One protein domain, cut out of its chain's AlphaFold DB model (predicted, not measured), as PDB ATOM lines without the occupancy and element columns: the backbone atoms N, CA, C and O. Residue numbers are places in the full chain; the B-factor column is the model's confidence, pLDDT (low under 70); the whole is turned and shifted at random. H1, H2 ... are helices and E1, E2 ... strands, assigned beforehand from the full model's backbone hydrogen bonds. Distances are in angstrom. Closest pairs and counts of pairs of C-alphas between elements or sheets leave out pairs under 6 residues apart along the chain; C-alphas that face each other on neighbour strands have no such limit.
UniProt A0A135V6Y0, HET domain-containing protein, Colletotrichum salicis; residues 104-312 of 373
ATOM      1  N   ARG A 104      24.382 -23.974 -96.581       73.69
ATOM      2  CA  ARG A 104      23.349 -24.238 -95.573       73.69
ATOM      3  C   ARG A 104      23.892 -24.207 -94.151       73.69
ATOM      4  O   ARG A 104      23.096 -24.078 -93.234       73.69
ATOM      5  N   ARG A 105      25.208 -24.284 -93.936       79.56
ATOM      6  CA  ARG A 105      25.799 -24.273 -92.589       79.56
ATOM      7  C   ARG A 105      25.665 -22.887 -91.964       79.56
ATOM      8  O   ARG A 105      26.086 -21.896 -92.555       79.56
ATOM      9  N   GLY A 106      25.146 -22.815 -90.740       81.94
ATOM     10  CA  GLY A 106      24.910 -21.533 -90.072       81.94
ATOM     11  C   GLY A 106      26.164 -20.673 -89.894       81.94
ATOM     12  O   GLY A 106      26.164 -19.490 -90.232       81.94
ATOM     13  N   TRP A 107      27.260 -21.296 -89.456       80.75
ATOM     14  CA  TRP A 107      28.556 -20.647 -89.213       80.75
ATOM     15  C   TRP A 107      29.151 -19.969 -90.446       80.75
ATOM     16  O   TRP A 107      29.794 -18.930 -90.337       80.75
ATOM     17  N   VAL A 108      28.858 -20.489 -91.635       80.69
ATOM     18  CA  VAL A 108      29.368 -19.936 -92.891       80.69
ATOM     19  C   VAL A 108      28.838 -18.527 -93.148       80.69
ATOM     20  O   VAL A 108      29.532 -17.694 -93.732       80.69
ATOM     21  N   VAL A 109      27.624 -18.221 -92.680       83.06
ATOM     22  CA  VAL A 109      27.099 -16.854 -92.739       83.06
ATOM     23  C   VAL A 109      28.018 -15.910 -91.975       83.06
ATOM     24  O   VAL A 109      28.381 -14.868 -92.515       83.06
ATOM     25  N   GLN A 110      28.427 -16.274 -90.757       77.25
ATOM     26  CA  GLN A 110      29.355 -15.467 -89.972       77.25
ATOM     27  C   GLN A 110      30.733 -15.414 -90.607       77.25
ATOM     28  O   GLN A 110      31.282 -14.333 -90.717       77.25
ATOM     29  N   GLU A 111      31.296 -16.534 -91.044       79.06
ATOM     30  CA  GLU A 111      32.638 -16.566 -91.634       79.06
ATOM     31  C   GLU A 111      32.721 -15.647 -92.862       79.06
ATOM     32  O   GLU A 111      33.616 -14.805 -92.964       79.06
ATOM     33  N   ALA A 112      31.729 -15.735 -93.754       80.00
ATOM     34  CA  ALA A 112      31.673 -14.937 -94.972       80.00
ATOM     35  C   ALA A 112      31.299 -13.467 -94.713       80.00
ATOM     36  O   ALA A 112      31.794 -12.571 -95.399       80.00
ATOM     37  N   ALA A 113      30.418 -13.195 -93.745       77.75
ATOM     38  CA  ALA A 113      30.019 -11.833 -93.393       77.75
ATOM     39  C   ALA A 113      31.078 -11.119 -92.552       77.75
ATOM     40  O   ALA A 113      31.299  -9.918 -92.740       77.75
ATOM     41  N   LEU A 114      31.683 -11.837 -91.600       75.38
ATOM     42  CA  LEU A 114      32.532 -11.298 -90.549       75.38
ATOM     43  C   LEU A 114      34.020 -11.265 -90.903       75.38
ATOM     44  O   LEU A 114      34.728 -10.390 -90.391       75.38
ATOM     45  N   GLY A 115      34.467 -12.133 -91.811       74.94
ATOM     46  CA  GLY A 115      35.846 -12.182 -92.280       74.94
ATOM     47  C   GLY A 115      36.308 -10.905 -93.005       74.94
ATOM     48  O   GLY A 115      35.486 -10.142 -93.524       74.94
ATOM     49  N   PRO A 116      37.631 -10.652 -93.061       68.31
ATOM     50  CA  PRO A 116      38.203  -9.524 -93.803       68.31
ATOM     51  C   PRO A 116      38.080  -9.688 -95.330       68.31
ATOM     52  O   PRO A 116      38.104  -8.699 -96.059       68.31
ATOM     53  N   GLY A 117      37.918 -10.925 -95.808       75.81
ATOM     54  CA  GLY A 117      37.682 -11.281 -97.204       75.81
ATOM     55  C   GLY A 117      37.317 -12.760 -97.325       75.81
ATOM     56  O   GLY A 117      37.678 -13.558 -96.462       75.81
ATOM     57  N   ALA A 118      36.587 -13.116 -98.380       80.81
ATOM     58  CA  ALA A 118      36.194 -14.491 -98.668       80.81
ATOM     59  C   ALA A 118      36.227 -14.742-100.181       80.81
ATOM     60  O   ALA A 118      35.941 -13.841-100.976       80.81
ATOM     61  N   LEU A 119      36.570 -15.968-100.573       81.25
ATOM     62  CA  LEU A 119      36.653 -16.394-101.965       81.25
ATOM     63  C   LEU A 119      35.691 -17.559-102.197       81.25
ATOM     64  O   LEU A 119      35.751 -18.572-101.504       81.25
ATOM     65  N   VAL A 120      34.813 -17.417-103.183       77.94
ATOM     66  CA  VAL A 120      33.937 -18.491-103.646       77.94
ATOM     67  C   VAL A 120      34.654 -19.262-104.737       77.94
ATOM     68  O   VAL A 120      35.025 -18.702-105.768       77.94
ATOM     69  N   LEU A 121      34.809 -20.563-104.513       72.81
ATOM     70  CA  LEU A 121      35.347 -21.498-105.491       72.81
ATOM     71  C   LEU A 121      34.181 -22.262-106.121       72.81
ATOM     72  O   LEU A 121      33.591 -23.130-105.480       72.81
ATOM     73  N   TRP A 122      33.834 -21.944-107.370       67.38
ATOM     74  CA  TRP A 122      32.701 -22.567-108.063       67.38
ATOM     75  C   TRP A 122      33.072 -22.983-109.482       67.38
ATOM     76  O   TRP A 122      33.406 -22.137-110.305       67.38
ATOM     77  N   ALA A 123      32.991 -24.283-109.787       64.94
ATOM     78  CA  ALA A 123      33.173 -24.827-111.139       64.94
ATOM     79  C   ALA A 123      34.460 -24.365-111.869       64.94
ATOM     80  O   ALA A 123      34.473 -24.238-113.088       64.94
ATOM     81  N   GLY A 124      35.545 -24.125-111.126       61.94
ATOM     82  CA  GLY A 124      36.847 -23.706-111.661       61.94
ATOM     83  C   GLY A 124      37.065 -22.199-111.665       61.94
ATOM     84  O   GLY A 124      38.135 -21.747-112.051       61.94
ATOM     85  N   TYR A 125      36.082 -21.438-111.196       74.81
ATOM     86  CA  TYR A 125      36.173 -19.999-111.052       74.81
ATOM     87  C   TYR A 125      36.443 -19.615-109.605       74.81
ATOM     88  O   TYR A 125      35.867 -20.179-108.670       74.81
ATOM     89  N   GLU A 126      37.292 -18.609-109.456       82.62
ATOM     90  CA  GLU A 126      37.544 -17.911-108.208       82.62
ATOM     91  C   GLU A 126      36.783 -16.589-108.238       82.62
ATOM     92  O   GLU A 126      37.036 -15.720-109.076       82.62
ATOM     93  N   ILE A 127      35.802 -16.450-107.352       84.56
ATOM     94  CA  ILE A 127      34.925 -15.285-107.309       84.56
ATOM     95  C   ILE A 127      35.052 -14.653-105.932       84.56
ATOM     96  O   ILE A 127      34.704 -15.259-104.924       84.56
ATOM     97  N   ASP A 128      35.535 -13.415-105.882       87.31
ATOM     98  CA  ASP A 128      35.530 -12.628-104.649       87.31
ATOM     99  C   ASP A 128      34.099 -12.538-104.092       87.31
ATOM    100  O   ASP A 128      33.163 -12.150-104.801       87.31
ATOM    101  N   TRP A 129      33.925 -12.916-102.824       86.00
ATOM    102  CA  TRP A 129      32.614 -12.983-102.174       86.00
ATOM    103  C   TRP A 129      31.882 -11.647-102.229       86.00
ATOM    104  O   TRP A 129      30.685 -11.596-102.512       86.00
ATOM    105  N   LEU A 130      32.605 -10.548-102.016       85.06
ATOM    106  CA  LEU A 130      32.020  -9.219-102.023       85.06
ATOM    107  C   LEU A 130      31.545  -8.836-103.431       85.06
ATOM    108  O   LEU A 130      30.452  -8.288-103.568       85.06
ATOM    109  N   LYS A 131      32.298  -9.172-104.485       89.19
ATOM    110  CA  LYS A 131      31.837  -9.030-105.879       89.19
ATOM    111  C   LYS A 131      30.582  -9.863-106.140       89.19
ATOM    112  O   LYS A 131      29.632  -9.322-106.699       89.19
ATOM    113  N   LEU A 132      30.541 -11.121-105.699       87.44
ATOM    114  CA  LEU A 132      29.365 -11.981-105.867       87.44
ATOM    115  C   LEU A 132      28.123 -11.377-105.197       87.44
ATOM    116  O   LEU A 132      27.085 -11.229-105.843       87.44
ATOM    117  N   VAL A 133      28.235 -10.988-103.922       84.81
ATOM    118  CA  VAL A 133      27.127 -10.398-103.156       84.81
ATOM    119  C   VAL A 133      26.672  -9.077-103.773       84.81
ATOM    120  O   VAL A 133      25.472  -8.878-103.940       84.81
ATOM    121  N   ARG A 134      27.595  -8.200-104.190       85.88
ATOM    122  CA  ARG A 134      27.264  -6.951-104.901       85.88
ATOM    123  C   ARG A 134      26.485  -7.210-106.180       85.88
ATOM    124  O   ARG A 134      25.435  -6.607-106.386       85.88
ATOM    125  N   THR A 135      26.982  -8.109-107.030       85.31
ATOM    126  CA  THR A 135      26.324  -8.465-108.291       85.31
ATOM    127  C   THR A 135      24.938  -9.043-108.035       85.31
ATOM    128  O   THR A 135      23.999  -8.706-108.754       85.31
ATOM    129  N   TYR A 136      24.785  -9.856-106.988       82.19
ATOM    130  CA  TYR A 136      23.497 -10.428-106.616       82.19
ATOM    131  C   TYR A 136      22.517  -9.386-106.061       82.19
ATOM    132  O   TYR A 136      21.373  -9.325-106.501       82.19
ATOM    133  N   VAL A 137      22.952  -8.505-105.155       80.94
ATOM    134  CA  VAL A 137      22.115  -7.406-104.643       80.94
ATOM    135  C   VAL A 137      21.697  -6.472-105.779       80.94
ATOM    136  O   VAL A 137      20.528  -6.096-105.872       80.94
ATOM    137  N   TRP A 138      22.621  -6.130-106.678       81.62
ATOM    138  CA  TRP A 138      22.313  -5.338-107.865       81.62
ATOM    139  C   TRP A 138      21.285  -6.040-108.761       81.62
ATOM    140  O   TRP A 138      20.305  -5.407-109.164       81.62
ATOM    141  N   SER A 139      21.445  -7.342-109.025       79.06
ATOM    142  CA  SER A 139      20.528  -8.080-109.899       79.06
ATOM    143  C   SER A 139      19.111  -8.136-109.328       79.06
ATOM    144  O   SER A 139      18.162  -7.806-110.035       79.06
ATOM    145  N   ILE A 140      18.948  -8.436-108.037       75.12
ATOM    146  CA  ILE A 140      17.617  -8.538-107.418       75.12
ATOM    147  C   ILE A 140      16.949  -7.177-107.154       75.12
ATOM    148  O   ILE A 140      15.730  -7.134-107.002       75.12
ATOM    149  N   ARG A 141      17.704  -6.065-107.067       75.00
ATOM    150  CA  ARG A 141      17.151  -4.731-106.735       75.00
ATOM    151  C   ARG A 141      17.027  -3.771-107.919       75.00
ATOM    152  O   ARG A 141      16.145  -2.915-107.899       75.00
ATOM    153  N   ARG A 142      17.889  -3.871-108.934       73.12
ATOM    154  CA  ARG A 142      17.917  -2.935-110.076       73.12
ATOM    155  C   ARG A 142      17.422  -3.551-111.374       73.12
ATOM    156  O   ARG A 142      16.904  -2.832-112.228       73.12
ATOM    157  N   VAL A 143      17.550  -4.862-111.535       69.88
ATOM    158  CA  VAL A 143      17.278  -5.522-112.812       69.88
ATOM    159  C   VAL A 143      15.821  -5.986-112.865       69.88
ATOM    160  O   VAL A 143      15.506  -7.166-112.929       69.88
ATOM    161  N   LEU A 144      14.895  -5.024-112.858       57.88
ATOM    162  CA  LEU A 144      13.441  -5.261-112.884       57.88
ATOM    163  C   LEU A 144      12.910  -5.804-114.231       57.88
ATOM    164  O   LEU A 144      11.701  -5.944-114.393       57.88
ATOM    165  N   ARG A 145      13.774  -6.056-115.228       58.06
ATOM    166  CA  ARG A 145      13.362  -6.329-116.621       58.06
ATOM    167  C   ARG A 145      14.006  -7.545-117.289       58.06
ATOM    168  O   ARG A 145      13.763  -7.747-118.474       58.06
ATOM    169  N   LEU A 146      14.804  -8.353-116.587       57.91
ATOM    170  CA  LEU A 146      15.297  -9.599-117.179       57.91
ATOM    171  C   LEU A 146      14.321 -10.744-116.876       57.91
ATOM    172  O   LEU A 146      14.151 -11.093-115.705       57.91
ATOM    173  N   PRO A 147      13.686 -11.350-117.897       51.94
ATOM    174  CA  PRO A 147      13.006 -12.618-117.706       51.94
ATOM    175  C   PRO A 147      14.082 -13.649-117.338       51.94
ATOM    176  O   PRO A 147      15.074 -13.782-118.051       51.94
ATOM    177  N   ASN A 148      13.899 -14.360-116.222       58.94
ATOM    178  CA  ASN A 148      14.773 -15.445-115.738       58.94
ATOM    179  C   ASN A 148      16.017 -15.037-114.926       58.94
ATOM    180  O   ASN A 148      17.074 -15.656-115.051       58.94
ATOM    181  N   ILE A 149      15.906 -14.063-114.016       57.72
ATOM    182  CA  ILE A 149      16.890 -13.985-112.924       57.72
ATOM    183  C   ILE A 149      16.668 -15.185-112.001       57.72
ATOM    184  O   ILE A 149      15.769 -15.187-111.157       57.72
ATOM    185  N   HIS A 150      17.502 -16.212-112.151       60.78
ATOM    186  CA  HIS A 150      17.611 -17.262-111.152       60.78
ATOM    187  C   HIS A 150      18.204 -16.645-109.885       60.78
ATOM    188  O   HIS A 150      19.356 -16.207-109.875       60.78
ATOM    189  N   LYS A 151      17.402 -16.573-108.819       62.06
ATOM    190  CA  LYS A 151      17.920 -16.215-107.500       62.06
ATOM    191  C   LYS A 151      19.008 -17.220-107.133       62.06
ATOM    192  O   LYS A 151      18.802 -18.427-107.264       62.06
ATOM    193  N   LEU A 152      20.161 -16.728-106.688       65.00
ATOM    194  CA  LEU A 152      21.139 -17.598-106.051       65.00
ATOM    195  C   LEU A 152      20.469 -18.194-104.808       65.00
ATOM    196  O   LEU A 152      19.752 -17.489-104.100       65.00
ATOM    197  N   TRP A 153      20.728 -19.467-104.513       62.56
ATOM    198  CA  TRP A 153      20.242 -20.148-103.301       62.56
ATOM    199  C   TRP A 153      20.938 -19.645-102.016       62.56
ATOM    200  O   TRP A 153      21.065 -20.379-101.039       62.56
ATOM    201  N   LEU A 154      21.426 -18.403-102.022       68.88
ATOM    202  CA  LEU A 154      22.014 -17.745-100.868       68.88
ATOM    203  C   LEU A 154      20.892 -17.306 -99.930       68.88
ATOM    204  O   LEU A 154      19.974 -16.599-100.346       68.88
ATOM    205  N   SER A 155      20.993 -17.697 -98.660       71.56
ATOM    206  CA  SER A 155      20.155 -17.141 -97.596       71.56
ATOM    207  C   SER A 155      20.272 -15.613 -97.566       71.56
ATOM    208  O   SER A 155      21.372 -15.075 -97.720       71.56
ATOM    209  N   ASP A 156      19.171 -14.908 -97.294       77.19
ATOM    210  CA  ASP A 156      19.176 -13.450 -97.092       77.19
ATOM    211  C   ASP A 156      20.127 -13.022 -95.958       77.19
ATOM    212  O   ASP A 156      20.605 -11.887 -95.936       77.19
ATOM    213  N   LEU A 157      20.487 -13.951 -95.064       80.69
ATOM    214  CA  LEU A 157      21.517 -13.758 -94.043       80.69
ATOM    215  C   LEU A 157      22.921 -13.550 -94.614       80.69
ATOM    216  O   LEU A 157      23.690 -12.766 -94.062       80.69
ATOM    217  N   HIS A 158      23.256 -14.163 -95.753       80.38
ATOM    218  CA  HIS A 158      24.514 -13.867 -96.445       80.38
ATOM    219  C   HIS A 158      24.555 -12.425 -96.962       80.38
ATOM    220  O   HIS A 158      25.627 -11.826 -97.041       80.38
ATOM    221  N   LEU A 159      23.390 -11.846 -97.273       80.69
ATOM    222  CA  LEU A 159      23.279 -10.444 -97.672       80.69
ATOM    223  C   LEU A 159      23.292  -9.509 -96.462       80.69
ATOM    224  O   LEU A 159      23.745  -8.373 -96.589       80.69
ATOM    225  N   GLN A 160      22.857  -9.974 -95.285       78.31
ATOM    226  CA  GLN A 160      22.867  -9.157 -94.068       78.31
ATOM    227  C   GLN A 160      24.250  -8.655 -93.700       78.31
ATOM    228  O   GLN A 160      24.396  -7.475 -93.401       78.31
ATOM    229  N   GLY A 161      25.283  -9.492 -93.808       77.38
ATOM    230  CA  GLY A 161      26.660  -9.039 -93.598       77.38
ATOM    231  C   GLY A 161      27.027  -7.835 -94.472       77.38
ATOM    232  O   GLY A 161      27.628  -6.870 -93.995       77.38
ATOM    233  N   PHE A 162      26.604  -7.861 -95.738       79.50
ATOM    234  CA  PHE A 162      26.816  -6.764 -96.678       79.50
ATOM    235  C   PHE A 162      25.999  -5.519 -96.308       79.50
ATOM    236  O   PHE A 162      26.569  -4.431 -96.236       79.50
ATOM    237  N   TYR A 163      24.709  -5.664 -95.992       78.06
ATOM    238  CA  TYR A 163      23.866  -4.543 -95.557       78.06
ATOM    239  C   TYR A 163      24.372  -3.898 -94.258       78.06
ATOM    240  O   TYR A 163      24.461  -2.673 -94.171       78.06
ATOM    241  N   THR A 164      24.781  -4.699 -93.274       75.06
ATOM    242  CA  THR A 164      25.280  -4.219 -91.979       75.06
ATOM    243  C   THR A 164      26.615  -3.484 -92.113       75.06
ATOM    244  O   THR A 164      26.780  -2.395 -91.562       75.06
ATOM    245  N   ARG A 165      27.578  -4.039 -92.859       76.50
ATOM    246  CA  ARG A 165      28.961  -3.524 -92.908       76.50
ATOM    247  C   ARG A 165      29.230  -2.528 -94.031       76.50
ATOM    248  O   ARG A 165      30.165  -1.736 -93.938       76.50
ATOM    249  N   ARG A 166      28.450  -2.580 -95.110       76.31
ATOM    250  CA  ARG A 166      28.633  -1.769 -96.325       76.31
ATOM    251  C   ARG A 166      27.361  -0.991 -96.661       76.31
ATOM    252  O   ARG A 166      27.089  -0.748 -97.828       76.31
ATOM    253  N   ASN A 167      26.597  -0.564 -95.655       74.81
ATOM    254  CA  ASN A 167      25.286   0.067 -95.846       74.81
ATOM    255  C   ASN A 167      25.270   1.222 -96.854       74.81
ATOM    256  O   ASN A 167      24.370   1.292 -97.679       74.81
ATOM    257  N   LEU A 168      26.265   2.115 -96.810       76.56
ATOM    258  CA  LEU A 168      26.347   3.236 -97.758       76.56
ATOM    259  C   LEU A 168      26.466   2.744 -99.203       76.56
ATOM    260  O   LEU A 168      25.840   3.293-100.101       76.56
ATOM    261  N   GLU A 169      27.241   1.682 -99.414       81.75
ATOM    262  CA  GLU A 169      27.381   1.042-100.714       81.75
ATOM    263  C   GLU A 169      26.081   0.329-101.106       81.75
ATOM    264  O   GLU A 169      25.566   0.525-102.203       81.75
ATOM    265  N   ALA A 170      25.508  -0.448-100.184       76.88
ATOM    266  CA  ALA A 170      24.266  -1.178-100.397       76.88
ATOM    267  C   ALA A 170      23.090  -0.249-100.756       76.88
ATOM    268  O   ALA A 170      22.290  -0.584-101.631       76.88
ATOM    269  N   ALA A 171      23.032   0.938-100.143       76.12
ATOM    270  CA  ALA A 171      22.026   1.963-100.403       76.12
ATOM    271  C   ALA A 171      22.049   2.469-101.857       76.12
ATOM    272  O   ALA A 171      21.008   2.831-102.396       76.12
ATOM    273  N   THR A 172      23.192   2.422-102.553       80.31
ATOM    274  CA  THR A 172      23.275   2.829-103.974       80.31
ATOM    275  C   THR A 172      22.506   1.895-104.923       80.31
ATOM    276  O   THR A 172      22.102   2.283-106.031       80.31
ATOM    277  N   PHE A 173      22.267   0.654-104.487       74.69
ATOM    278  CA  PHE A 173      21.506  -0.354-105.227       74.69
ATOM    279  C   PHE A 173      20.015  -0.340-104.890       74.69
ATOM    280  O   PHE A 173      19.233  -1.032-105.541       74.69
ATOM    281  N   GLN A 174      19.621   0.433-103.884       68.69
ATOM    282  CA  GLN A 174      18.275   0.462-103.347       68.69
ATOM    283  C   GLN A 174      17.465   1.628-103.949       68.69
ATOM    284  O   GLN A 174      17.994   2.729-104.089       68.69
ATOM    285  N   PRO A 175      16.192   1.421-104.339       61.28
ATOM    286  CA  PRO A 175      15.284   2.543-104.565       61.28
ATOM    287  C   PRO A 175      15.077   3.335-103.265       61.28
ATOM    288  O   PRO A 175      15.239   2.799-102.170       61.28
ATOM    289  N   GLU A 176      14.706   4.608-103.384       51.41
ATOM    290  CA  GLU A 176      14.394   5.468-102.239       51.41
ATOM    291  C   GLU A 176      13.304   4.808-101.365       51.41
ATOM    292  O   GLU A 176      12.239   4.439-101.863       51.41
ATOM    293  N   GLY A 177      13.611   4.563-100.083       50.88
ATOM    294  CA  GLY A 177      12.741   3.829 -99.151       50.88
ATOM    295  C   GLY A 177      12.862   2.294 -99.170       50.88
ATOM    296  O   GLY A 177      11.969   1.614 -98.663       50.88
ATOM    297  N   ALA A 178      13.912   1.711 -99.763       55.16
ATOM    298  CA  ALA A 178      14.099   0.260 -99.728       55.16
ATOM    299  C   ALA A 178      14.449  -0.278 -98.329       55.16
ATOM    300  O   ALA A 178      15.066   0.391 -97.508       55.16
ATOM    301  N   VAL A 179      14.062  -1.539 -98.123       56.78
ATOM    302  CA  VAL A 179      14.133  -2.273 -96.855       56.78
ATOM    303  C   VAL A 179      15.536  -2.251 -96.238       56.78
ATOM    304  O   VAL A 179      16.517  -2.667 -96.863       56.78
ATOM    305  N   GLU A 180      15.561  -1.786 -94.993       62.38
ATOM    306  CA  GLU A 180      16.666  -1.795 -94.036       62.38
ATOM    307  C   GLU A 180      17.201  -3.217 -93.757       62.38
ATOM    308  O   GLU A 180      16.517  -4.200 -94.061       62.38
ATOM    309  N   PRO A 181      18.413  -3.365 -93.182       71.69
ATOM    310  CA  PRO A 181      18.901  -4.658 -92.688       71.69
ATOM    311  C   PRO A 181      17.858  -5.362 -91.808       71.69
ATOM    312  O   PRO A 181      17.040  -4.709 -91.161       71.69
ATOM    313  N   LEU A 182      17.865  -6.695 -91.795       77.62
ATOM    314  CA  LEU A 182      16.913  -7.488 -91.015       77.62
ATOM    315  C   LEU A 182      16.982  -7.105 -89.534       77.62
ATOM    316  O   LEU A 182      18.059  -6.876 -88.980       77.62
ATOM    317  N   ASN A 183      15.819  -7.060 -88.889       79.25
ATOM    318  CA  ASN A 183      15.743  -6.926 -87.443       79.25
ATOM    319  C   ASN A 183      16.069  -8.269 -86.762       79.25
ATOM    320  O   ASN A 183      16.323  -9.287 -87.414       79.25
ATOM    321  N   CYS A 184      16.066  -8.263 -85.429       84.44
ATOM    322  CA  CYS A 184      16.359  -9.440 -84.617       84.44
ATOM    323  C   CYS A 184      15.483 -10.649 -84.974       84.44
ATOM    324  O   CYS A 184      16.007 -11.725 -85.247       84.44
ATOM    325  N   LEU A 185      14.160 -10.481 -84.988       85.12
ATOM    326  CA  LEU A 185      13.223 -11.585 -85.193       85.12
ATOM    327  C   LEU A 185      13.317 -12.158 -86.609       85.12
ATOM    328  O   LEU A 185      13.361 -13.373 -86.772       85.12
ATOM    329  N   GLU A 186      13.438 -11.298 -87.620       82.81
ATOM    330  CA  GLU A 186      13.590 -11.750 -89.006       82.81
ATOM    331  C   GLU A 186      14.927 -12.463 -89.219       82.81
ATOM    332  O   GLU A 186      14.988 -13.489 -89.890       82.81
ATOM    333  N   THR A 187      16.010 -11.956 -88.622       85.50
ATOM    334  CA  THR A 187      17.325 -12.610 -88.680       85.50
ATOM    335  C   THR A 187      17.249 -14.027 -88.124       85.50
ATOM    336  O   THR A 187      17.747 -14.965 -88.747       85.50
ATOM    337  N   LEU A 188      16.581 -14.196 -86.983       88.56
ATOM    338  CA  LEU A 188      16.398 -15.505 -86.370       88.56
ATOM    339  C   LEU A 188      15.480 -16.410 -87.190       88.56
ATOM    340  O   LEU A 188      15.746 -17.606 -87.261       88.56
ATOM    341  N   ASP A 189      14.446 -15.870 -87.838       86.38
ATOM    342  CA  ASP A 189      13.578 -16.650 -88.724       86.38
ATOM    343  C   ASP A 189      14.316 -17.142 -89.973       86.38
ATOM    344  O   ASP A 189      14.292 -18.333 -90.289       86.38
ATOM    345  N   HIS A 190      15.089 -16.271 -90.627       83.44
ATOM    346  CA  HIS A 190      15.942 -16.683 -91.739       83.44
ATOM    347  C   HIS A 190      17.015 -17.699 -91.306       83.44
ATOM    348  O   HIS A 190      17.409 -18.557 -92.102       83.44
ATOM    349  N   ALA A 191      17.470 -17.653 -90.048       87.00
ATOM    350  CA  ALA A 191      18.442 -18.603 -89.509       87.00
ATOM    351  C   ALA A 191      17.860 -20.012 -89.314       87.00
ATOM    352  O   ALA A 191      18.612 -20.987 -89.289       87.00
ATOM    353  N   ARG A 192      16.531 -20.167 -89.246       87.19
ATOM    354  CA  ARG A 192      15.860 -21.479 -89.118       87.19
ATOM    355  C   ARG A 192      16.148 -22.400 -90.294       87.19
ATOM    356  O   ARG A 192      16.127 -23.620 -90.137       87.19
ATOM    357  N   TRP A 193      16.417 -21.818 -91.463       80.50
ATOM    358  CA  TRP A 193      16.739 -22.552 -92.682       80.50
ATOM    359  C   TRP A 193      18.157 -23.132 -92.691       80.50
ATOM    360  O   TRP A 193      18.446 -24.035 -93.483       80.50
ATOM    361  N   LEU A 194      19.036 -22.605 -91.838       82.50
ATOM    362  CA  LEU A 194      20.431 -22.999 -91.773       82.50
ATOM    363  C   LEU A 194      20.608 -24.202 -90.846       82.50
ATOM    364  O   LEU A 194      19.975 -24.324 -89.794       82.50
ATOM    365  N   ASP A 195      21.499 -25.086 -91.264       83.06
ATOM    366  CA  ASP A 195      21.918 -26.256 -90.524       83.06
ATOM    367  C   ASP A 195      22.907 -25.795 -89.437       83.06
ATOM    368  O   ASP A 195      23.998 -25.283 -89.720       83.06
ATOM    369  N   VAL A 196      22.491 -25.945 -88.180       82.62
ATOM    370  CA  VAL A 196      23.294 -25.696 -86.976       82.62
ATOM    371  C   VAL A 196      23.285 -26.952 -86.116       82.62
ATOM    372  O   VAL A 196      22.255 -27.618 -86.013       82.62
ATOM    373  N   THR A 197      24.429 -27.278 -85.519       82.75
ATOM    374  CA  THR A 197      24.562 -28.456 -84.654       82.75
ATOM    375  C   THR A 197      23.822 -28.243 -83.339       82.75
ATOM    376  O   THR A 197      23.053 -29.103 -82.920       82.75
ATOM    377  N   ASP A 198      24.013 -27.080 -82.712       86.06
ATOM    378  CA  ASP A 198      23.338 -26.725 -81.473       86.06
ATOM    379  C   ASP A 198      22.163 -25.767 -81.748       86.06
ATOM    380  O   ASP A 198      22.346 -24.716 -82.370       86.06
ATOM    381  N   PRO A 199      20.936 -26.068 -81.286       90.31
ATOM    382  CA  PRO A 199      19.801 -25.159 -81.425       90.31
ATOM    383  C   PRO A 199      20.032 -23.753 -80.852       90.31
ATOM    384  O   PRO A 199      19.433 -22.790 -81.346       90.31
ATOM    385  N   ARG A 200      20.881 -23.618 -79.827       89.50
ATOM    386  CA  ARG A 200      21.202 -22.345 -79.163       89.50
ATOM    387  C   ARG A 200      21.996 -21.406 -80.070       89.50
ATOM    388  O   ARG A 200      21.818 -20.191 -79.982       89.50
ATOM    389  N   ASP A 201      22.754 -21.953 -81.021       87.69
ATOM    390  CA  ASP A 201      23.543 -21.181 -81.993       87.69
ATOM    391  C   ASP A 201      22.673 -20.323 -82.913       87.69
ATOM    392  O   ASP A 201      23.155 -19.357 -83.503       87.69
ATOM    393  N   ARG A 202      21.368 -20.608 -83.012       88.00
ATOM    394  CA  ARG A 202      20.443 -19.719 -83.725       88.00
ATOM    395  C   ARG A 202      20.356 -18.348 -83.066       88.00
ATOM    396  O   ARG A 202      20.322 -17.350 -83.773       88.00
ATOM    397  N   ILE A 203      20.386 -18.300 -81.736       87.88
ATOM    398  CA  ILE A 203      20.402 -17.055 -80.963       87.88
ATOM    399  C   ILE A 203      21.839 -16.541 -80.861       87.88
ATOM    400  O   ILE A 203      22.134 -15.442 -81.327       87.88
ATOM    401  N   TYR A 204      22.761 -17.335 -80.312       84.75
ATOM    402  CA  TYR A 204      24.124 -16.859 -80.048       84.75
ATOM    403  C   TYR A 204      24.889 -16.498 -81.320       84.75
ATOM    404  O   TYR A 204      25.634 -15.519 -81.348       84.75
ATOM    405  N   GLY A 205      24.679 -17.257 -82.393       79.94
ATOM    406  CA  GLY A 205      25.406 -17.069 -83.631       79.94
ATOM    407  C   GLY A 205      24.930 -15.849 -84.421       79.94
ATOM    408  O   GLY A 205      25.719 -14.975 -84.795       79.94
ATOM    409  N   PHE A 206      23.638 -15.758 -84.710       83.31
ATOM    410  CA  PHE A 206      23.164 -14.820 -85.732       83.31
ATOM    411  C   PHE A 206      22.918 -13.409 -85.215       83.31
ATOM    412  O   PHE A 206      22.966 -12.463 -86.002       83.31
ATOM    413  N   LEU A 207      22.728 -13.224 -83.907       76.56
ATOM    414  CA  LEU A 207      22.496 -11.886 -83.363       76.56
ATOM    415  C   LEU A 207      23.725 -10.969 -83.474       76.56
ATOM    416  O   LEU A 207      23.566  -9.752 -83.547       76.56
ATOM    417  N   SER A 208      24.932 -11.537 -83.593       70.12
ATOM    418  CA  SER A 208      26.168 -10.794 -83.896       70.12
ATOM    419  C   SER A 208      26.164 -10.110 -85.275       70.12
ATOM    420  O   SER A 208      26.945  -9.189 -85.509       70.12
ATOM    421  N   LEU A 209      25.289 -10.536 -86.194       71.56
ATOM    422  CA  LEU A 209      25.180  -9.986 -87.551       71.56
ATOM    423  C   LEU A 209      24.274  -8.748 -87.625       71.56
ATOM    424  O   LEU A 209      24.232  -8.070 -88.658       71.56
ATOM    425  N   LEU A 210      23.542  -8.458 -86.547       73.88
ATOM    426  CA  LEU A 210      22.591  -7.360 -86.496       73.88
ATOM    427  C   LEU A 210      23.306  -6.012 -86.440       73.88
ATOM    428  O   LEU A 210      24.161  -5.770 -85.587       73.88
ATOM    429  N   ARG A 211      22.873  -5.085 -87.294       62.78
ATOM    430  CA  ARG A 211      23.145  -3.661 -87.108       62.78
ATOM    431  C   ARG A 211      22.044  -3.084 -86.229       62.78
ATOM    432  O   ARG A 211      20.904  -2.998 -86.668       62.78
ATOM    433  N   GLN A 212      22.358  -2.740 -84.986       62.12
ATOM    434  CA  GLN A 212      21.330  -2.354 -84.020       62.12
ATOM    435  C   GLN A 212      21.253  -0.838 -83.835       62.12
ATOM    436  O   GLN A 212      22.256  -0.195 -83.537       62.12
ATOM    437  N   GLU A 213      20.044  -0.285 -83.962       54.97
ATOM    438  CA  GLU A 213      19.706   1.053 -83.449       54.97
ATOM    439  C   GLU A 213      19.292   1.011 -81.968       54.97
ATOM    440  O   GLU A 213      19.463   1.992 -81.249       54.97
ATOM    441  N   LYS A 214      18.770  -0.134 -81.499       62.56
ATOM    442  CA  LYS A 214      18.375  -0.383 -80.106       62.56
ATOM    443  C   LYS A 214      19.045  -1.654 -79.584       62.56
ATOM    444  O   LYS A 214      19.045  -2.644 -80.316       62.56
ATOM    445  N   PRO A 215      19.567  -1.655 -78.346       65.31
ATOM    446  CA  PRO A 215      20.200  -2.830 -77.770       65.31
ATOM    447  C   PRO A 215      19.186  -3.970 -77.646       65.31
ATOM    448  O   PRO A 215      18.157  -3.831 -76.987       65.31
ATOM    449  N   VAL A 216      19.486  -5.098 -78.287       70.75
ATOM    450  CA  VAL A 216      18.783  -6.360 -78.055       70.75
ATOM    451  C   VAL A 216      19.349  -6.983 -76.777       70.75
ATOM    452  O   VAL A 216      20.573  -7.051 -76.630       70.75
ATOM    453  N   PRO A 217      18.496  -7.454 -75.860       71.81
ATOM    454  CA  PRO A 217      18.924  -8.156 -74.658       71.81
ATOM    455  C   PRO A 217      19.588  -9.484 -75.040       71.81
ATOM    456  O   PRO A 217      18.920 -10.473 -75.330       71.81
ATOM    457  N   LEU A 218      20.919  -9.490 -75.093       70.44
ATOM    458  CA  LEU A 218      21.704 -10.668 -75.444       70.44
ATOM    459  C   LEU A 218      22.026 -11.478 -74.183       70.44
ATOM    460  O   LEU A 218      22.771 -10.983 -73.333       70.44
ATOM    461  N   PRO A 219      21.515 -12.715 -74.051       74.25
ATOM    462  CA  PRO A 219      21.952 -13.600 -72.984       74.25
ATOM    463  C   PRO A 219      23.426 -13.963 -73.189       74.25
ATOM    464  O   PRO A 219      23.880 -14.154 -74.321       74.25
ATOM    465  N   GLN A 220      24.177 -14.079 -72.093       78.69
ATOM    466  CA  GLN A 220      25.540 -14.602 -72.155       78.69
ATOM    467  C   GLN A 220      25.507 -16.047 -72.681       78.69
ATOM    468  O   GLN A 220      24.660 -16.827 -72.229       78.69
ATOM    469  N   PRO A 221      26.385 -16.421 -73.631       82.56
ATOM    470  CA  PRO A 221      26.430 -17.782 -74.142       82.56
ATOM    471  C   PRO A 221      26.666 -18.807 -73.030       82.56
ATOM    472  O   PRO A 221      27.711 -18.801 -72.385       82.56
ATOM    473  N   SER A 222      25.697 -19.701 -72.824       83.12
ATOM    474  CA  SER A 222      25.816 -20.855 -71.935       83.12
ATOM    475  C   SER A 222      25.221 -22.086 -72.607       83.12
ATOM    476  O   SER A 222      24.075 -22.084 -73.055       83.12
ATOM    477  N   TYR A 223      26.013 -23.156 -72.654       86.06
ATOM    478  CA  TYR A 223      25.619 -24.447 -73.221       86.06
ATOM    479  C   TYR A 223      25.270 -25.476 -72.137       86.06
ATOM    480  O   TYR A 223      25.052 -26.653 -72.432       86.06
ATOM    481  N   GLU A 224      25.166 -25.033 -70.886       89.56
ATOM    482  CA  GLU A 224      24.761 -25.862 -69.747       89.56
ATOM    483  C   GLU A 224      23.235 -25.890 -69.578       89.56
ATOM    484  O   GLU A 224      22.679 -26.847 -69.044       89.56
ATOM    485  N   VAL A 225      22.540 -24.860 -70.076       87.12
ATOM    486  CA  VAL A 225      21.081 -24.736 -69.979       87.12
ATOM    487  C   VAL A 225      20.367 -25.375 -71.174       87.12
ATOM    488  O   VAL A 225      20.840 -25.249 -72.312       87.12
ATOM    489  N   PRO A 226      19.201 -26.018 -70.974       94.12
ATOM    490  CA  PRO A 226      18.374 -26.492 -72.078       94.12
ATOM    491  C   PRO A 226      18.011 -25.357 -73.043       94.12
ATOM    492  O   PRO A 226      17.658 -24.252 -72.626       94.12
ATOM    493  N   TYR A 227      18.048 -25.628 -74.349       93.00
ATOM    494  CA  TYR A 227      17.788 -24.601 -75.364       93.00
ATOM    495  C   TYR A 227      16.369 -24.012 -75.274       93.00
ATOM    496  O   TYR A 227      16.187 -22.833 -75.558       93.00
ATOM    497  N   LEU A 228      15.369 -24.790 -74.841       93.75
ATOM    498  CA  LEU A 228      14.004 -24.295 -74.623       93.75
ATOM    499  C   LEU A 228      13.947 -23.236 -73.512       93.75
ATOM    500  O   LEU A 228      13.226 -22.250 -73.642       93.75
ATOM    501  N   SER A 229      14.750 -23.392 -72.455       93.31
ATOM    502  CA  SER A 229      14.862 -22.398 -71.383       93.31
ATOM    503  C   SER A 229      15.466 -21.094 -71.904       93.31
ATOM    504  O   SER A 229      14.909 -20.027 -71.650       93.31
ATOM    505  N   LEU A 230      16.532 -21.187 -72.710       93.38
ATOM    506  CA  LEU A 230      17.106 -20.035 -73.412       93.38
ATOM    507  C   LEU A 230      16.057 -19.355 -74.299       93.38
ATOM    508  O   LEU A 230      15.967 -18.130 -74.323       93.38
ATOM    509  N   TYR A 231      15.256 -20.139 -75.023       94.50
ATOM    510  CA  TYR A 231      14.266 -19.595 -75.941       94.50
ATOM    511  C   TYR A 231      13.168 -18.819 -75.211       94.50
ATOM    512  O   TYR A 231      12.835 -17.704 -75.611       94.50
ATOM    513  N   LEU A 232      12.648 -19.379 -74.115       94.75
ATOM    514  CA  LEU A 232      11.653 -18.730 -73.263       94.75
ATOM    515  C   LEU A 232      12.197 -17.443 -72.638       94.75
ATOM    516  O   LEU A 232      11.517 -16.415 -72.644       94.75
ATOM    517  N   GLU A 233      13.415 -17.486 -72.097       92.62
ATOM    518  CA  GLU A 233      14.063 -16.320 -71.502       92.62
ATOM    519  C   GLU A 233      14.242 -15.202 -72.527       92.62
ATOM    520  O   GLU A 233      13.801 -14.074 -72.297       92.62
ATOM    521  N   PHE A 234      14.815 -15.536 -73.679       92.75
ATOM    522  CA  PHE A 234      15.087 -14.576 -74.734       92.75
ATOM    523  C   PHE A 234      13.799 -13.977 -75.319       92.75
ATOM    524  O   PHE A 234      13.686 -12.759 -75.440       92.75
ATOM    525  N   ALA A 235      12.781 -14.799 -75.601       94.00
ATOM    526  CA  ALA A 235      11.479 -14.325 -76.073       94.00
ATOM    527  C   ALA A 235      10.776 -13.413 -75.054       94.00
ATOM    528  O   ALA A 235      10.187 -12.397 -75.429       94.00
ATOM    529  N   SER A 236      10.869 -13.746 -73.763       93.25
ATOM    530  CA  SER A 236      10.311 -12.922 -72.684       93.25
ATOM    531  C   SER A 236      10.964 -11.546 -72.641       93.25
ATOM    532  O   SER A 236      10.282 -10.540 -72.457       93.25
ATOM    533  N   GLU A 237      12.281 -11.492 -72.817       90.56
ATOM    534  CA  GLU A 237      13.025 -10.240 -72.757       90.56
ATOM    535  C   GLU A 237      12.844  -9.388 -74.019       90.56
ATOM    536  O   GLU A 237      12.730  -8.163 -73.933       90.56
ATOM    537  N   LEU A 238      12.684 -10.021 -75.187       88.69
ATOM    538  CA  LEU A 238      12.237  -9.334 -76.397       88.69
ATOM    539  C   LEU A 238      10.876  -8.658 -76.186       88.69
ATOM    540  O   LEU A 238      10.769  -7.466 -76.444       88.69
ATOM    541  N   LEU A 239       9.876  -9.361 -75.638       87.75
ATOM    542  CA  LEU A 239       8.561  -8.769 -75.343       87.75
ATOM    543  C   LEU A 239       8.641  -7.599 -74.354       87.75
ATOM    544  O   LEU A 239       7.985  -6.573 -74.547       87.75
ATOM    545  N   ARG A 240       9.431  -7.743 -73.281       86.69
ATOM    546  CA  ARG A 240       9.589  -6.680 -72.275       86.69
ATOM    547  C   ARG A 240      10.256  -5.439 -72.854       86.69
ATOM    548  O   ARG A 240       9.827  -4.330 -72.540       86.69
ATOM    549  N   SER A 241      11.284  -5.622 -73.680       83.25
ATOM    550  CA  SER A 241      12.057  -4.519 -74.255       83.25
ATOM    551  C   SER A 241      11.354  -3.848 -75.438       83.25
ATOM    552  O   SER A 241      11.428  -2.626 -75.570       83.25
ATOM    553  N   SER A 242      10.649  -4.612 -76.281       78.56
ATOM    554  CA  SER A 242       9.952  -4.081 -77.456       78.56
ATOM    555  C   SER A 242       8.614  -3.426 -77.111       78.56
ATOM    556  O   SER A 242       8.219  -2.470 -77.783       78.56
ATOM    557  N   GLN A 243       7.929  -3.918 -76.067       76.62
ATOM    558  CA  GLN A 243       6.533  -3.580 -75.756       76.62
ATOM    559  C   GLN A 243       5.608  -3.756 -76.976       76.62
ATOM    560  O   GLN A 243       4.641  -3.015 -77.163       76.62
ATOM    561  N   ASP A 244       5.910  -4.743 -77.822       78.75
ATOM    562  CA  ASP A 244       5.135  -5.109 -79.003       78.75
ATOM    563  C   ASP A 244       4.842  -6.614 -79.048       78.75
ATOM    564  O   ASP A 244       5.309  -7.389 -78.218       78.75
ATOM    565  N   LEU A 245       4.009  -7.022 -80.006       83.06
ATOM    566  CA  LEU A 245       3.605  -8.416 -80.205       83.06
ATOM    567  C   LEU A 245       4.155  -9.003 -81.508       83.06
ATOM    568  O   LEU A 245       3.643 -10.012 -81.988       83.06
ATOM    569  N   ASP A 246       5.194  -8.398 -82.089       80.19
ATOM    570  CA  ASP A 246       5.739  -8.855 -83.373       80.19
ATOM    571  C   ASP A 246       6.327 -10.251 -83.282       80.19
ATOM    572  O   ASP A 246       6.264 -11.008 -84.246       80.19
ATOM    573  N   ILE A 247       6.828 -10.626 -82.107       85.56
ATOM    574  CA  ILE A 247       7.330 -11.973 -81.847       85.56
ATOM    575  C   ILE A 247       6.291 -13.058 -82.164       85.56
ATOM    576  O   ILE A 247       6.671 -14.126 -82.639       85.56
ATOM    577  N   LEU A 248       4.992 -12.773 -81.993       86.50
ATOM    578  CA  LEU A 248       3.912 -13.723 -82.278       86.50
ATOM    579  C   LEU A 248       3.800 -14.053 -83.769       86.50
ATOM    580  O   LEU A 248       3.303 -15.117 -84.117       86.50
ATOM    581  N   HIS A 249       4.289 -13.179 -84.652       80.00
ATOM    582  CA  HIS A 249       4.357 -13.462 -86.085       80.00
ATOM    583  C   HIS A 249       5.329 -14.602 -86.413       80.00
ATOM    584  O   HIS A 249       5.155 -15.291 -87.411       80.00
ATOM    585  N   PHE A 250       6.339 -14.804 -85.566       84.19
ATOM    586  CA  PHE A 250       7.399 -15.794 -85.759       84.19
ATOM    587  C   PHE A 250       7.139 -17.092 -84.982       84.19
ATOM    588  O   PHE A 250       7.979 -17.996 -84.949       84.19
ATOM    589  N   VAL A 251       5.969 -17.196 -84.351       87.19
ATOM    590  CA  VAL A 251       5.494 -18.404 -83.685       87.19
ATOM    591  C   VAL A 251       4.858 -19.319 -84.716       87.19
ATOM    592  O   VAL A 251       3.961 -18.926 -85.457       87.19
ATOM    593  N   HIS A 252       5.294 -20.572 -84.722       81.62
ATOM    594  CA  HIS A 252       4.694 -21.610 -85.544       81.62
ATOM    595  C   HIS A 252       4.519 -22.848 -84.694       81.62
ATOM    596  O   HIS A 252       5.511 -23.417 -84.236       81.62
ATOM    597  N   ASN A 253       3.262 -23.237 -84.524       80.94
ATOM    598  CA  ASN A 253       2.902 -24.433 -83.797       80.94
ATOM    599  C   ASN A 253       2.307 -25.456 -84.773       80.94
ATOM    600  O   ASN A 253       1.382 -25.143 -85.525       80.94
ATOM    601  N   ASP A 254       2.864 -26.660 -84.775       79.50
ATOM    602  CA  ASP A 254       2.253 -27.868 -85.321       79.50
ATOM    603  C   ASP A 254       1.550 -28.668 -84.207       79.50
ATOM    604  O   ASP A 254       1.604 -28.294 -83.033       79.50
ATOM    605  N   ASN A 255       0.890 -29.774 -84.563       80.25
ATOM    606  CA  ASN A 255       0.175 -30.607 -83.591       80.25
ATOM    607  C   ASN A 255       1.081 -31.075 -82.439       80.25
ATOM    608  O   ASN A 255       0.649 -31.041 -81.295       80.25
ATOM    609  N   ASN A 256       2.342 -31.425 -82.714       80.88
ATOM    610  CA  ASN A 256       3.264 -31.902 -81.681       80.88
ATOM    611  C   ASN A 256       3.623 -30.779 -80.702       80.88
ATOM    612  O   ASN A 256       3.632 -30.976 -79.495       80.88
ATOM    613  N   THR A 257       3.898 -29.581 -81.220       83.62
ATOM    614  CA  THR A 257       4.240 -28.418 -80.386       83.62
ATOM    615  C   THR A 257       3.055 -27.840 -79.617       83.62
ATOM    616  O   THR A 257       3.267 -27.106 -78.663       83.62
ATOM    617  N   LEU A 258       1.817 -28.120 -80.042       81.38
ATOM    618  CA  LEU A 258       0.607 -27.737 -79.303       81.38
ATOM    619  C   LEU A 258       0.275 -28.718 -78.178       81.38
ATOM    620  O   LEU A 258      -0.431 -28.346 -77.246       81.38
ATOM    621  N   GLU A 259       0.737 -29.960 -78.296       84.81
ATOM    622  CA  GLU A 259       0.549 -31.007 -77.292       84.81
ATOM    623  C   GLU A 259       1.626 -30.986 -76.202       84.81
ATOM    624  O   GLU A 259       1.473 -31.672 -75.193       84.81
ATOM    625  N   ASP A 260       2.701 -30.213 -76.376       88.31
ATOM    626  CA  ASP A 260       3.735 -30.075 -75.357       88.31
ATOM    627  C   ASP A 260       3.479 -28.909 -74.385       88.31
ATOM    628  O   ASP A 260       2.775 -27.947 -74.684       88.31
ATOM    629  N   ASP A 261       4.065 -29.005 -73.187       89.81
ATOM    630  CA  ASP A 261       3.871 -28.033 -72.099       89.81
ATOM    631  C   ASP A 261       4.655 -26.720 -72.298       89.81
ATOM    632  O   ASP A 261       4.721 -25.872 -71.400       89.81
ATOM    633  N   PHE A 262       5.315 -26.534 -73.442       94.00
ATOM    634  CA  PHE A 262       6.094 -25.327 -73.669       94.00
ATOM    635  C   PHE A 262       5.175 -24.161 -74.056       94.00
ATOM    636  O   PHE A 262       4.210 -24.339 -74.801       94.00
ATOM    637  N   PRO A 263       5.496 -22.924 -73.649       95.06
ATOM    638  CA  PRO A 263       4.654 -21.778 -73.958       95.06
ATOM    639  C   PRO A 263       4.454 -21.566 -75.462       95.06
ATOM    640  O   PRO A 263       5.385 -21.226 -76.194       95.06
ATOM    641  N   SER A 264       3.204 -21.692 -75.913       92.38
ATOM    642  CA  SER A 264       2.830 -21.640 -77.333       92.38
ATOM    643  C   SER A 264       3.082 -20.291 -78.009       92.38
ATOM    644  O   SER A 264       2.970 -20.196 -79.227       92.38
ATOM    645  N   TRP A 265       3.377 -19.243 -77.237       92.56
ATOM    646  CA  TRP A 265       3.688 -17.901 -77.726       92.56
ATOM    647  C   TRP A 265       5.188 -17.693 -77.984       92.56
ATOM    648  O   TRP A 265       5.569 -16.663 -78.539       92.56
ATOM    649  N   VAL A 266       6.043 -18.639 -77.582       94.50
ATOM    650  CA  VAL A 266       7.496 -18.547 -77.758       94.50
ATOM    651  C   VAL A 266       7.895 -19.152 -79.105       94.50
ATOM    652  O   VAL A 266       7.618 -20.328 -79.356       94.50
ATOM    653  N   PRO A 267       8.592 -18.401 -79.979       92.38
ATOM    654  CA  PRO A 267       9.104 -18.952 -81.223       92.38
ATOM    655  C   PRO A 267      10.067 -20.117 -80.990       92.38
ATOM    656  O   PRO A 267      11.050 -20.018 -80.254       92.38
ATOM    657  N   ARG A 268       9.833 -21.221 -81.699       91.38
ATOM    658  CA  ARG A 268      10.758 -22.356 -81.755       91.38
ATOM    659  C   ARG A 268      11.725 -22.196 -82.911       91.38
ATOM    660  O   ARG A 268      11.516 -22.738 -84.001       91.38
ATOM    661  N   TRP A 269      12.807 -21.462 -82.670       90.75
ATOM    662  CA  TRP A 269      13.818 -21.200 -83.696       90.75
ATOM    663  C   TRP A 269      14.474 -22.477 -84.232       90.75
ATOM    664  O   TRP A 269      14.966 -22.490 -85.355       90.75
ATOM    665  N   ASN A 270      14.444 -23.580 -83.486       89.00
ATOM    666  CA  ASN A 270      15.000 -24.854 -83.930       89.00
ATOM    667  C   ASN A 270      14.195 -25.555 -85.031       89.00
ATOM    668  O   ASN A 270      14.751 -26.394 -85.739       89.00
ATOM    669  N   ILE A 271      12.911 -25.228 -85.177       86.69
ATOM    670  CA  ILE A 271      12.052 -25.843 -86.188       86.69
ATOM    671  C   ILE A 271      12.383 -25.232 -87.548       86.69
ATOM    672  O   ILE A 271      12.275 -24.016 -87.727       86.69
ATOM    673  N   ARG A 272      12.773 -26.079 -88.506       80.06
ATOM    674  CA  ARG A 272      13.067 -25.667 -89.880       80.06
ATOM    675  C   ARG A 272      11.767 -25.311 -90.583       80.06
ATOM    676  O   ARG A 272      10.944 -26.184 -90.835       80.06
ATOM    677  N   LEU A 273      11.615 -24.045 -90.946       71.31
ATOM    678  CA  LEU A 273      10.493 -23.585 -91.753       71.31
ATOM    679  C   LEU A 273      10.993 -23.017 -93.070       71.31
ATOM    680  O   LEU A 273      11.997 -22.304 -93.116       71.31
ATOM    681  N   TYR A 274      10.261 -23.318 -94.143       57.69
ATOM    682  CA  TYR A 274      10.306 -22.470 -95.320       57.69
ATOM    683  C   TYR A 274       9.655 -21.157 -94.924       57.69
ATOM    684  O   TYR A 274       8.466 -21.133 -94.615       57.69
ATOM    685  N   SER A 275      10.438 -20.085 -94.911       53.69
ATOM    686  CA  SER A 275       9.892 -18.766 -94.650       53.69
ATOM    687  C   SER A 275       9.025 -18.342 -95.837       53.69
ATOM    688  O   SER A 275       9.478 -17.733 -96.806       53.69
ATOM    689  N   SER A 276       7.760 -18.753 -95.816       46.03
ATOM    690  CA  SER A 276       6.714 -18.219 -96.671       46.03
ATOM    691  C   SER A 276       6.132 -17.014 -95.953       46.03
ATOM    692  O   SER A 276       5.003 -17.049 -95.466       46.03
ATOM    693  N   TYR A 277       6.928 -15.949 -95.847       51.16
ATOM    694  CA  TYR A 277       6.403 -14.649 -95.469       51.16
ATOM    695  C   TYR A 277       5.307 -14.281 -96.476       51.16
ATOM    696  O   TYR A 277       5.585 -13.812 -97.582       51.16
ATOM    697  N   THR A 278       4.039 -14.436 -96.102       39.78
ATOM    698  CA  THR A 278       3.027 -13.487 -96.562       39.78
ATOM    699  C   THR A 278       3.481 -12.171 -95.956       39.78
ATOM    700  O   THR A 278       3.368 -12.017 -94.744       39.78
ATOM    701  N   GLY A 279       4.170 -11.354 -96.767       43.31
ATOM    702  CA  GLY A 279       5.016 -10.243 -96.329       43.31
ATOM    703  C   GLY A 279       4.487  -9.562 -95.078       43.31
ATOM    704  O   GLY A 279       3.289  -9.296 -94.998       43.31
ATOM    705  N   THR A 280       5.369  -9.324 -94.100       43.19
ATOM    706  CA  THR A 280       4.932  -8.747 -92.830       43.19
ATOM    707  C   THR A 280       4.090  -7.514 -93.109       43.19
ATOM    708  O   THR A 280       4.335  -6.765 -94.068       43.19
ATOM    709  N   LEU A 281       3.162  -7.248 -92.203       45.38
ATOM    710  CA  LEU A 281       2.411  -6.010 -92.208       45.38
ATOM    711  C   LEU A 281       3.300  -4.761 -91.942       45.38
ATOM    712  O   LEU A 281       2.807  -3.698 -91.603       45.38
ATOM    713  N   ASN A 282       4.627  -4.871 -92.070       45.09
ATOM    714  CA  ASN A 282       5.603  -3.817 -91.811       45.09
ATOM    715  C   ASN A 282       6.802  -3.813 -92.780       45.09
ATOM    716  O   ASN A 282       7.616  -2.890 -92.716       45.09
ATOM    717  N   ASN A 283       6.933  -4.773 -93.708       42.91
ATOM    718  CA  ASN A 283       8.161  -4.945 -94.506       42.91
ATOM    719  C   ASN A 283       8.466  -3.760 -95.431       42.91
ATOM    720  O   ASN A 283       9.604  -3.596 -95.859       42.91
ATOM    721  N   TYR A 284       7.477  -2.913 -95.713       47.31
ATOM    722  CA  TYR A 284       7.650  -1.707 -96.525       47.31
ATOM    723  C   TYR A 284       7.487  -0.401 -95.739       47.31
ATOM    724  O   TYR A 284       7.488   0.661 -96.358       47.31
ATOM    725  N   ASN A 285       7.311  -0.449 -94.410       48.72
ATOM    726  CA  ASN A 285       6.908   0.730 -93.639       48.72
ATOM    727  C   ASN A 285       7.499   0.816 -92.219       48.72
ATOM    728  O   ASN A 285       6.861   1.373 -91.330       48.72
ATOM    729  N   ARG A 286       8.727   0.320 -91.995       53.44
ATOM    730  CA  ARG A 286       9.420   0.410 -90.687       53.44
ATOM    731  C   ARG A 286       9.554   1.836 -90.141       53.44
ATOM    732  O   ARG A 286       9.543   2.026 -88.931       53.44
ATOM    733  N   ASN A 287       9.607   2.828 -91.032       49.72
ATOM    734  CA  ASN A 287       9.711   4.247 -90.685       49.72
ATOM    735  C   ASN A 287       8.373   4.915 -90.330       49.72
ATOM    736  O   ASN A 287       8.365   6.045 -89.840       49.72
ATOM    737  N   ASN A 288       7.235   4.243 -90.532       50.22
ATOM    738  CA  ASN A 288       5.959   4.773 -90.073       50.22
ATOM    739  C   ASN A 288       5.734   4.397 -88.609       50.22
ATOM    740  O   ASN A 288       5.782   3.229 -88.229       50.22
ATOM    741  N   LYS A 289       5.428   5.404 -87.782       53.91
ATOM    742  CA  LYS A 289       4.971   5.187 -86.406       53.91
ATOM    743  C   LYS A 289       3.783   4.224 -86.427       53.91
ATOM    744  O   LYS A 289       2.806   4.476 -87.135       53.91
ATOM    745  N   ARG A 290       3.860   3.148 -85.633       59.72
ATOM    746  CA  ARG A 290       2.696   2.293 -85.366       59.72
ATOM    747  C   ARG A 290       1.533   3.167 -84.933       59.72
ATOM    748  O   ARG A 290       1.702   4.075 -84.119       59.72
ATOM    749  N   ILE A 291       0.351   2.854 -85.443       58.78
ATOM    750  CA  ILE A 291      -0.867   3.452 -84.922       58.78
ATOM    751  C   ILE A 291      -1.155   2.795 -83.584       58.78
ATOM    752  O   ILE A 291      -1.472   1.610 -83.513       58.78
ATOM    753  N   VAL A 292      -1.010   3.580 -82.525       59.88
ATOM    754  CA  VAL A 292      -1.379   3.192 -81.171       59.88
ATOM    755  C   VAL A 292      -2.759   3.772 -80.894       59.88
ATOM    756  O   VAL A 292      -3.003   4.951 -81.147       59.88
ATOM    757  N   SER A 293      -3.676   2.946 -80.398       62.41
ATOM    758  CA  SER A 293      -4.961   3.438 -79.907       62.41
ATOM    759  C   SER A 293      -4.759   4.090 -78.542       62.41
ATOM    760  O   SER A 293      -4.464   3.396 -77.570       62.41
ATOM    761  N   GLU A 294      -4.953   5.406 -78.447       62.75
ATOM    762  CA  GLU A 294      -4.939   6.115 -77.158       62.75
ATOM    763  C   GLU A 294      -6.076   5.642 -76.237       62.75
ATOM    764  O   GLU A 294      -5.910   5.557 -75.024       62.75
ATOM    765  N   ALA A 295      -7.220   5.257 -76.814       64.06
ATOM    766  CA  ALA A 295      -8.385   4.770 -76.077       64.06
ATOM    767  C   ALA A 295      -8.227   3.328 -75.560       64.06
ATOM    768  O   ALA A 295      -8.994   2.873 -74.712       64.06
ATOM    769  N   SER A 296      -7.286   2.558 -76.106       66.50
ATOM    770  CA  SER A 296      -7.047   1.164 -75.720       66.50
ATOM    771  C   SER A 296      -5.574   0.820 -75.932       66.50
ATOM    772  O   SER A 296      -5.235   0.187 -76.936       66.50
ATOM    773  N   PRO A 297      -4.693   1.252 -75.012       68.81
ATOM    774  CA  PRO A 297      -3.268   0.996 -75.131       68.81
ATOM    775  C   PRO A 297      -2.978  -0.505 -75.053       68.81
ATOM    776  O   PRO A 297      -3.635  -1.259 -74.324       68.81
ATOM    777  N   LEU A 298      -1.963  -0.932 -75.801       74.88
ATOM    778  CA  LEU A 298      -1.462  -2.299 -75.753       74.88
ATOM    779  C   LEU A 298      -0.966  -2.605 -74.334       74.88
ATOM    780  O   LEU A 298      -0.139  -1.884 -73.786       74.88
ATOM    781  N   THR A 299      -1.498  -3.670 -73.737       80.56
ATOM    782  CA  THR A 299      -1.067  -4.167 -72.426       80.56
ATOM    783  C   THR A 299      -0.537  -5.579 -72.603       80.56
ATOM    784  O   THR A 299      -1.276  -6.458 -73.051       80.56
ATOM    785  N   ILE A 300       0.732  -5.777 -72.253       84.62
ATOM    786  CA  ILE A 300       1.436  -7.056 -72.327       84.62
ATOM    787  C   ILE A 300       1.875  -7.411 -70.911       84.62
ATOM    788  O   ILE A 300       2.597  -6.648 -70.274       84.62
ATOM    789  N   THR A 301       1.435  -8.561 -70.406       90.81
ATOM    790  CA  THR A 301       1.864  -9.066 -69.097       90.81
ATOM    791  C   THR A 301       2.214 -10.543 -69.199       90.81
ATOM    792  O   THR A 301       1.517 -11.306 -69.864       90.81
ATOM    793  N   LEU A 302       3.304 -10.942 -68.554       92.94
ATOM    794  CA  LEU A 302       3.720 -12.338 -68.436       92.94
ATOM    795  C   LEU A 302       3.388 -12.835 -67.026       92.94
ATOM    796  O   LEU A 302       3.445 -12.056 -66.072       92.94
ATOM    797  N   SER A 303       3.040 -14.113 -66.889       93.81
ATOM    798  CA  SER A 303       3.003 -14.783 -65.582       93.81
ATOM    799  C   SER A 303       4.395 -14.825 -64.936       93.81
ATOM    800  O   SER A 303       5.408 -14.606 -65.605       93.81
ATOM    801  N   GLU A 304       4.459 -15.102 -63.631       91.00
ATOM    802  CA  GLU A 304       5.726 -15.161 -62.878       91.00
ATOM    803  C   GLU A 304       6.699 -16.202 -63.455       91.00
ATOM    804  O   GLU A 304       7.883 -15.915 -63.637       91.00
ATOM    805  N   ASP A 305       6.178 -17.370 -63.835       90.44
ATOM    806  CA  ASP A 305       6.905 -18.452 -64.513       90.44
ATOM    807  C   ASP A 305       7.157 -18.191 -66.010       90.44
ATOM    808  O   ASP A 305       7.813 -18.986 -66.681       90.44
ATOM    809  N   ARG A 306       6.649 -17.069 -66.543       92.88
ATOM    810  CA  ARG A 306       6.694 -16.666 -67.959       92.88
ATOM    811  C   ARG A 306       5.941 -17.606 -68.908       92.88
ATOM    812  O   ARG A 306       5.960 -17.378 -70.113       92.88
ATOM    813  N   ALA A 307       5.243 -18.620 -68.402       91.44
ATOM    814  CA  ALA A 307       4.563 -19.596 -69.240       91.44
ATOM    815  C   ALA A 307       3.354 -18.998 -69.974       91.44
ATOM    816  O   ALA A 307       3.060 -19.348 -71.115       91.44
ATOM    817  N   THR A 308       2.671 -18.040 -69.347       93.69
ATOM    818  CA  THR A 308       1.448 -17.438 -69.875       93.69
ATOM    819  C   THR A 308       1.680 -15.995 -70.301       93.69
ATOM    820  O   THR A 308       2.010 -15.134 -69.484       93.69
ATOM    821  N   LEU A 309       1.405 -15.714 -71.575       93.81
ATOM    822  CA  LEU A 309       1.313 -14.365 -72.119       93.81
ATOM    823  C   LEU A 309      -0.135 -13.865 -72.054       93.81
ATOM    824  O   LEU A 309      -1.032 -14.420 -72.685       93.81
ATOM    825  N   LYS A 310      -0.360 -12.783 -71.310       91.88
ATOM    826  CA  LYS A 310      -1.649 -12.094 -71.204       91.88
ATOM    827  C   LYS A 310      -1.608 -10.805 -72.016       91.88
ATOM    828  O   LYS A 310      -0.837  -9.890 -71.715       91.88
ATOM    829  N   VAL A 311      -2.484 -10.732 -73.011       86.38
ATOM    830  CA  VAL A 311      -2.669  -9.571 -73.887       86.38
ATOM    831  C   VAL A 311      -4.135  -9.162 -73.918       86.38
ATOM    832  O   VAL A 311      -5.030  -9.997 -73.776       86.38
ATOM    833  N   ARG A 312      -4.400  -7.871 -74.122       78.94
ATOM    834  CA  ARG A 312      -5.749  -7.375 -74.410       78.94
ATOM    835  C   ARG A 312      -5.915  -7.233 -75.920       78.94
ATOM    836  O   ARG A 312      -5.162  -6.494 -76.547       78.94
TER     837      ARG A 312
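What this domain is: This is residues 104 to 312 of the 373 residues of the protein "HET domain-containing protein" of Colletotrichum salicis (UniProt A0A135V6Y0). Four short helices, H1, H3, H5 and H6, cluster as a core, with H2 and the small strand hairpin E1 E2 at one end and the long helix H7 with the hairpin E3 E4 at the other. A long stretch with no named element, residues 260 to 299, leads to E3. The printed part has 209 residues, with under half, 95, in named elements, mostly helix: H1 E1 E2 H2 H3 H4 H5 H6 H7 H8 H9 E3 E4, with two antiparallel two-stranded sheets. It is compact, with a radius of gyration of the C-alphas of 18.8 A, and spans 57 by 44 by 32 A.

How they stand to each other: H1, residues 106 to 114, touches H3, residues 156 to 165, at a shallow tilt of 25 degrees, the same way (closest C-alphas Ala 113 and Gly 161, 4.4 A). E1, residues 119 to 122, and E2, residues 125 to 128, form an antiparallel hairpin, with N 120 and O 127 within hydrogen-bond range at 2.8 A. H2, residues 129 to 142, touches H3 about perpendicular, at 77 degrees; their closest C-alphas, Val 133 and Leu 159, are 6.7 A apart. H3 is the hub, touching four helices. H4, residues 167 to 171, is close but not clearly touching H3, with C-alphas 163 and 170 closest at 5.9 A. H5, residues 184 to 191, touches H3 at a steep tilt of 45 degrees, opposite ways, closest at C-alphas 157 and 190, 6.7 A. H6, residues 201 to 209, touches H5, closest at C-alphas 191 and 202, 6.2 A, and H1, closest at C-alphas 110 and 209, 7.3 A. H8, residues 246 to 250, only just touches H5 and residues 235 to 239 of H7, residues 227 to 242, with 3 pairs of C-alphas within 8 A each; the closest are 185 and 247, 6.8 A, and 239 and 247, 7.4 A. H9, residues 255 to 259, touches no helix. E3, residues 300 to 302, and E4, residues 309 to 311, form an antiparallel hairpin, with N 310 and O 301 at 2.8 A. Every O i to N i+4 pair is within hydrogen-bond range in H2, H4, H5, H7 and H9; H1 has 4 of 5, H3 4 of 6, H6 2 of 5 with 1 of 6 O i to N i+3 pairs, and H8 0 of 1 with 2 of 2.

Where its parts are: H1 begins at C-alpha 106 (24.910, -21.533, -90.072), and E4 ends at C-alpha 311 (-2.669, -9.571, -73.887). First to last C-alpha, H7 measures 22.1 A, H2 19.5 A and H3 14.6 A.

The domain as a whole: The C-alphas of Gly 124 and Ala 295, the two farthest apart, are 64.2 A apart. The printed part has no cut. The links H2 to H3, H4 to H5, H6 to H7 and H9 to E3 are long; residues 143 to 148 stand free. Mean pLDDT of the printed part is 76.8, with 52 residues under 70, among them 143 to 154 and 274 to 297.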